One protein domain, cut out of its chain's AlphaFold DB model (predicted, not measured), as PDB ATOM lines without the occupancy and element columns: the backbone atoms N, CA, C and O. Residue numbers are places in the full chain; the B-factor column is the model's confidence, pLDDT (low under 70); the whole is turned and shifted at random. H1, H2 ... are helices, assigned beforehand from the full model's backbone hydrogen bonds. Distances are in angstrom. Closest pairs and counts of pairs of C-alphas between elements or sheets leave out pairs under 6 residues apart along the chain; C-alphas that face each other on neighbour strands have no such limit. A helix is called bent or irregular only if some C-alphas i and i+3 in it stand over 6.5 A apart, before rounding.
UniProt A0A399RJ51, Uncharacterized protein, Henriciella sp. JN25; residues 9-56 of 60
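Overview. This is residues 9 to 56 of the 60 residues of an uncharacterized protein of Henriciella sp. JN25 (UniProt A0A399RJ51). This is a helical hairpin with unequal legs: H1 is followed by a tight turn, and the longer, bent H2 folds back over it. Arm H2a packs on H1, and arm H2b reaches on past it, clear of H1. The 48 printed residues hold two named helices, H1 then H2, and no named strand: all helix. The whole is loose, with a radius of gyration of the C-alphas of 12.4 A, spanning 43 by 14 by 12 A.

Arrangement. H1, residues 9 to 23, and H2a, residues 28 to 45, form a helical hairpin. They touch, the closest C-alphas being those of Pro 17 and Ala 35, 5.5 A apart. They run opposite ways at a steep tilt of 40 degrees. H2b, residues 48 to 56, stands at 38 degrees to H2a, only just a steep tilt. H1 and H2b are apart. Every O i to N i+4 pair is within hydrogen-bond range in H2a and H2b, and 9 of 11 in H1.

Along the chain. H1 is 21.5 A long from C-alpha 9 at (-19.816, -14.733, -15.649); it is only just irregular, C-alphas 14 and 17 being 6.52 A apart. H2, residues 28 to 56, was assigned as one helix by its hydrogen bonds but is bent, C-alphas 45 and 48 being 6.9 A apart. H2a measures 25.7 A and H2b 11.6 A, ending at C-alpha 56 at (-5.867, -24.169, -24.079).

Size, cuts and confidence. The C-alphas farthest apart, those of His 26 and Arg 56, are 42.7 A apart. The printed part has no cut, its link from H1 to H2 is tight, and no printed residue is under 70 in pLDDT.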
ATOM      1  N   LEU A   9     -18.838 -15.778 -15.964       87.62
ATOM      2  CA  LEU A   9     -19.816 -14.733 -15.649       87.62
ATOM      3  C   LEU A   9     -20.185 -14.642 -14.167       87.62
ATOM      4  O   LEU A   9     -20.521 -13.549 -13.712       87.62
ATOM      5  N   LEU A  10     -20.089 -15.731 -13.400       87.94
ATOM      6  CA  LEU A  10     -20.494 -15.737 -11.989       87.94
ATOM      7  C   LEU A  10     -19.757 -14.675 -11.165       87.94
ATOM      8  O   LEU A  10     -20.390 -13.897 -10.454       87.94
ATOM      9  N   ALA A  11     -18.431 -14.604 -11.285       86.75
ATOM     10  CA  ALA A  11     -17.633 -13.654 -10.513       86.75
ATOM     11  C   ALA A  11     -18.032 -12.182 -10.771       86.75
ATOM     12  O   ALA A  11     -18.405 -11.493  -9.819       86.75
ATOM     13  N   PRO A  12     -18.017 -11.670 -12.015       86.94
ATOM     14  CA  PRO A  12     -18.362 -10.277 -12.270       86.94
ATOM     15  C   PRO A  12     -19.836  -9.952 -12.009       86.94
ATOM     16  O   PRO A  12     -20.114  -8.856 -11.533       86.94
ATOM     17  N   VAL A  13     -20.771 -10.881 -12.233       89.94
ATOM     18  CA  VAL A  13     -22.206 -10.636 -11.988       89.94
ATOM     19  C   VAL A  13     -22.523 -10.488 -10.497       89.94
ATOM     20  O   VAL A  13     -23.369  -9.673 -10.142       89.94
ATOM     21  N   TYR A  14     -21.837 -11.210  -9.607       89.06
ATOM     22  CA  TYR A  14     -22.042 -11.053  -8.160       89.06
ATOM     23  C   TYR A  14     -21.225  -9.905  -7.556       89.06
ATOM     24  O   TYR A  14     -21.683  -9.241  -6.625       89.06
ATOM     25  N   LEU A  15     -20.020  -9.648  -8.070       88.88
ATOM     26  CA  LEU A  15     -19.111  -8.662  -7.483       88.88
ATOM     27  C   LEU A  15     -19.414  -7.235  -7.949       88.88
ATOM     28  O   LEU A  15     -19.531  -6.343  -7.108       88.88
ATOM     29  N   ILE A  16     -19.569  -7.014  -9.260       89.56
ATOM     30  CA  ILE A  16     -19.633  -5.668  -9.852       89.56
ATOM     31  C   ILE A  16     -20.872  -4.887  -9.385       89.56
ATOM     32  O   ILE A  16     -20.694  -3.778  -8.875       89.56
ATOM     33  N   PRO A  17     -22.105  -5.428  -9.459       86.44
ATOM     34  CA  PRO A  17     -23.288  -4.710  -8.987       86.44
ATOM     35  C   PRO A  17     -23.240  -4.432  -7.484       86.44
ATOM     36  O   PRO A  17     -23.658  -3.361  -7.059       86.44
ATOM     37  N   SER A  18     -22.698  -5.358  -6.678       88.31
ATOM     38  CA  SER A  18     -22.611  -5.175  -5.221       88.31
ATOM     39  C   SER A  18     -21.605  -4.092  -4.819       88.31
ATOM     40  O   SER A  18     -21.819  -3.375  -3.845       88.31
ATOM     41  N   LEU A  19     -20.508  -3.955  -5.569       89.81
ATOM     42  CA  LEU A  19     -19.529  -2.891  -5.364       89.81
ATOM     43  C   LEU A  19     -20.119  -1.541  -5.774       89.81
ATOM     44  O   LEU A  19     -20.038  -0.577  -5.016       89.81
ATOM     45  N   LEU A  20     -20.770  -1.487  -6.936       88.69
ATOM     46  CA  LEU A  20     -21.384  -0.265  -7.450       88.69
ATOM     47  C   LEU A  20     -22.556   0.210  -6.589       88.69
ATOM     48  O   LEU A  20     -22.651   1.404  -6.329       88.69
ATOM     49  N   SER A  21     -23.406  -0.691  -6.090       88.88
ATOM     50  CA  SER A  21     -24.535  -0.319  -5.226       88.88
ATOM     51  C   SER A  21     -24.089   0.250  -3.878       88.88
ATOM     52  O   SER A  21     -24.768   1.107  -3.317       88.88
ATOM     53  N   ARG A  22     -22.918  -0.165  -3.377       88.94
ATOM     54  CA  ARG A  22     -22.291   0.428  -2.185       88.94
ATOM     55  C   ARG A  22     -21.727   1.823  -2.451       88.94
ATOM     56  O   ARG A  22     -21.733   2.648  -1.545       88.94
ATOM     57  N   MET A  23     -21.228   2.084  -3.662       87.25
ATOM     58  CA  MET A  23     -20.645   3.380  -4.038       87.25
ATOM     59  C   MET A  23     -21.700   4.406  -4.474       87.25
ATOM     60  O   MET A  23     -21.529   5.597  -4.231       87.25
ATOM     61  N   LEU A  24     -22.786   3.953  -5.108       86.88
ATOM     62  CA  LEU A  24     -23.872   4.776  -5.647       86.88
ATOM     63  C   LEU A  24     -25.226   4.313  -5.078       86.88
ATOM     64  O   LEU A  24     -26.049   3.744  -5.803       86.88
ATOM     65  N   PRO A  25     -25.473   4.529  -3.776       79.38
ATOM     66  CA  PRO A  25     -26.732   4.139  -3.156       79.38
ATOM     67  C   PRO A  25     -27.908   4.933  -3.756       79.38
ATOM     68  O   PRO A  25     -27.780   6.127  -4.023       79.38
ATOM     69  N   HIS A  26     -29.066   4.282  -3.922       82.88
ATOM     70  CA  HIS A  26     -30.328   4.836  -4.461       82.88
ATOM     71  C   HIS A  26     -30.372   5.147  -5.971       82.88
ATOM     72  O   HIS A  26     -31.340   5.745  -6.438       82.88
ATOM     73  N   GLN A  27     -29.375   4.733  -6.759       88.81
ATOM     74  CA  GLN A  27     -29.372   4.915  -8.218       88.81
ATOM     75  C   GLN A  27     -29.382   3.576  -8.969       88.81
ATOM     76  O   GLN A  27     -28.501   3.306  -9.784       88.81
ATOM     77  N   ASP A  28     -30.393   2.740  -8.718       88.06
ATOM     78  CA  ASP A  28     -30.459   1.356  -9.220       88.06
ATOM     79  C   ASP A  28     -30.321   1.252 -10.745       88.06
ATOM     80  O   ASP A  28     -29.613   0.383 -11.261       88.06
ATOM     81  N   PHE A  29     -30.938   2.178 -11.484       90.94
ATOM     82  CA  PHE A  29     -30.831   2.220 -12.941       90.94
ATOM     83  C   PHE A  29     -29.392   2.493 -13.400       90.94
ATOM     84  O   PHE A  29     -28.861   1.793 -14.262       90.94
ATOM     85  N   LEU A  30     -28.735   3.479 -12.790       91.12
ATOM     86  CA  LEU A  30     -27.389   3.911 -13.163       91.12
ATOM     87  C   LEU A  30     -26.350   2.845 -12.781       91.12
ATOM     88  O   LEU A  30     -25.485   2.502 -13.587       91.12
ATOM     89  N   VAL A  31     -26.505   2.238 -11.599       92.44
ATOM     90  CA  VAL A  31     -25.722   1.076 -11.152       92.44
ATOM     91  C   VAL A  31     -25.847  -0.077 -12.141       92.44
ATOM     92  O   VAL A  31     -24.835  -0.660 -12.518       92.44
ATOM     93  N   THR A  32     -27.060  -0.379 -12.610       91.44
ATOM     94  CA  THR A  32     -27.295  -1.469 -13.565       91.44
ATOM     95  C   THR A  32     -26.616  -1.198 -14.907       91.44
ATOM     96  O   THR A  32     -25.914  -2.068 -15.419       91.44
ATOM     97  N   VAL A  33     -26.762   0.009 -15.462       94.62
ATOM     98  CA  VAL A  33     -26.138   0.381 -16.745       94.62
ATOM     99  C   VAL A  33     -24.612   0.301 -16.662       94.62
ATOM    100  O   VAL A  33     -23.982  -0.316 -17.525       94.62
ATOM    101  N   ILE A  34     -24.013   0.866 -15.608       93.88
ATOM    102  CA  ILE A  34     -22.559   0.808 -15.403       93.88
ATOM    103  C   ILE A  34     -22.105  -0.637 -15.189       93.88
ATOM    104  O   ILE A  34     -21.113  -1.057 -15.786       93.88
ATOM    105  N   ALA A  35     -22.825  -1.412 -14.375       92.81
ATOM    106  CA  ALA A  35     -22.476  -2.797 -14.097       92.81
ATOM    107  C   ALA A  35     -22.497  -3.643 -15.370       92.81
ATOM    108  O   ALA A  35     -21.532  -4.350 -15.639       92.81
ATOM    109  N   VAL A  36     -23.551  -3.541 -16.186       93.50
ATOM    110  CA  VAL A  36     -23.649  -4.274 -17.454       93.50
ATOM    111  C   VAL A  36     -22.505  -3.883 -18.388       93.50
ATOM    112  O   VAL A  36     -21.824  -4.767 -18.907       93.50
ATOM    113  N   GLY A  37     -22.231  -2.584 -18.547       93.88
ATOM    114  CA  GLY A  37     -21.103  -2.112 -19.356       93.88
ATOM    115  C   GLY A  37     -19.761  -2.676 -18.878       93.88
ATOM    116  O   GLY A  37     -18.986  -3.209 -19.672       93.88
ATOM    117  N   ALA A  38     -19.515  -2.639 -17.569       92.69
ATOM    118  CA  ALA A  38     -18.296  -3.164 -16.964       92.69
ATOM    119  C   ALA A  38     -18.169  -4.689 -17.120       92.69
ATOM    120  O   ALA A  38     -17.100  -5.172 -17.486       92.69
ATOM    121  N   ILE A  39     -19.248  -5.450 -16.896       92.25
ATOM    122  CA  ILE A  39     -19.267  -6.912 -17.054       92.25
ATOM    123  C   ILE A  39     -18.944  -7.293 -18.502       92.25
ATOM    124  O   ILE A  39     -18.122  -8.182 -18.721       92.25
ATOM    125  N   VAL A  40     -19.541  -6.614 -19.489       92.12
ATOM    126  CA  VAL A  40     -19.306  -6.889 -20.917       92.12
ATOM    127  C   VAL A  40     -17.851  -6.619 -21.299       92.12
ATOM    128  O   VAL A  40     -17.216  -7.471 -21.924       92.12
ATOM    129  N   VAL A  41     -17.289  -5.475 -20.895       93.38
ATOM    130  CA  VAL A  41     -15.881  -5.139 -21.165       93.38
ATOM    131  C   VAL A  41     -14.946  -6.149 -20.494       93.38
ATOM    132  O   VAL A  41     -14.041  -6.681 -21.141       93.38
ATOM    133  N   LEU A  42     -15.197  -6.485 -19.226       91.81
ATOM    134  CA  LEU A  42     -14.391  -7.448 -18.478       91.81
ATOM    135  C   LEU A  42     -14.441  -8.847 -19.114       91.81
ATOM    136  O   LEU A  42     -13.407  -9.496 -19.275       91.81
ATOM    137  N   MET A  43     -15.630  -9.304 -19.510       89.50
ATOM    138  CA  MET A  43     -15.817 -10.577 -20.207       89.50
ATOM    139  C   MET A  43     -15.033 -10.633 -21.513       89.50
ATOM    140  O   MET A  43     -14.346 -11.622 -21.773       89.50
ATOM    141  N   THR A  44     -15.134  -9.569 -22.307       89.88
ATOM    142  CA  THR A  44     -14.588  -9.508 -23.665       89.88
ATOM    143  C   THR A  44     -13.066  -9.489 -23.660       89.88
ATOM    144  O   THR A  44     -12.439 -10.227 -24.415       89.88
ATOM    145  N   TYR A  45     -12.467  -8.669 -22.795       89.88
ATOM    146  CA  TYR A  45     -11.031  -8.394 -22.860       89.88
ATOM    147  C   TYR A  45     -10.197  -9.132 -21.818       89.88
ATOM    148  O   TYR A  45      -8.988  -9.247 -21.999       89.88
ATOM    149  N   ILE A  46     -10.804  -9.633 -20.739       88.62
ATOM    150  CA  ILE A  46     -10.062 -10.253 -19.634       88.62
ATOM    151  C   ILE A  46     -10.504 -11.700 -19.430       88.62
ATOM    152  O   ILE A  46      -9.692 -12.612 -19.561       88.62
ATOM    153  N   VAL A  47     -11.784 -11.936 -19.132       87.12
ATOM    154  CA  VAL A  47     -12.215 -13.250 -18.631       87.12
ATOM    155  C   VAL A  47     -12.206 -14.319 -19.720       87.12
ATOM    156  O   VAL A  47     -11.615 -15.377 -19.509       87.12
ATOM    157  N   MET A  48     -12.790 -14.062 -20.895       85.44
ATOM    158  CA  MET A  48     -12.736 -15.023 -22.003       85.44
ATOM    159  C   MET A  48     -11.312 -15.329 -22.483       85.44
ATOM    160  O   MET A  48     -10.983 -16.512 -22.563       85.44
ATOM    161  N   PRO A  49     -10.440 -14.344 -22.775       85.94
ATOM    162  CA  PRO A  49      -9.075 -14.653 -23.193       85.94
ATOM    163  C   PRO A  49      -8.281 -15.393 -22.108       85.94
ATOM    164  O   PRO A  49      -7.567 -16.337 -22.441       85.94
ATOM    165  N   ALA A  50      -8.453 -15.056 -20.824       86.44
ATOM    166  CA  ALA A  50      -7.820 -15.792 -19.729       86.44
ATOM    167  C   ALA A  50      -8.325 -17.242 -19.626       86.44
ATOM    168  O   ALA A  50      -7.519 -18.160 -19.491       86.44
ATOM    169  N   LEU A  51      -9.639 -17.467 -19.743       83.44
ATOM    170  CA  LEU A  51     -10.235 -18.809 -19.760       83.44
ATOM    171  C   LEU A  51      -9.738 -19.629 -20.952       83.44
ATOM    172  O   LEU A  51      -9.342 -20.778 -20.779       83.44
ATOM    173  N   ILE A  52      -9.726 -19.048 -22.152       84.50
ATOM    174  CA  ILE A  52      -9.231 -19.716 -23.363       84.50
ATOM    175  C   ILE A  52      -7.752 -20.058 -23.208       84.50
ATOM    176  O   ILE A  52      -7.344 -21.152 -23.580       84.50
ATOM    177  N   TRP A  53      -6.951 -19.154 -22.640       84.50
ATOM    178  CA  TRP A  53      -5.531 -19.391 -22.401       84.50
ATOM    179  C   TRP A  53      -5.293 -20.501 -21.369       84.50
ATOM    180  O   TRP A  53      -4.477 -21.388 -21.612       84.50
ATOM    181  N   LEU A  54      -6.047 -20.507 -20.267       82.88
ATOM    182  CA  LEU A  54      -5.930 -21.498 -19.194       82.88
ATOM    183  C   LEU A  54      -6.379 -22.898 -19.637       82.88
ATOM    184  O   LEU A  54      -5.710 -23.888 -19.355       82.88
ATOM    185  N   PHE A  55      -7.492 -22.983 -20.366       78.81
ATOM    186  CA  PHE A  55      -8.033 -24.245 -20.876       78.81
ATOM    187  C   PHE A  55      -7.468 -24.635 -22.248       78.81
ATOM    188  O   PHE A  55      -7.869 -25.657 -22.805       78.81
ATOM    189  N   ARG A  56      -6.501 -23.877 -22.784       74.56
ATOM    190  CA  ARG A  56      -5.867 -24.169 -24.079       74.56
ATOM    191  C   ARG A  56      -5.221 -25.553 -24.111       74.56
ATOM    192  O   ARG A  56      -5.251 -26.194 -25.151       74.56
TER     193      ARG A  56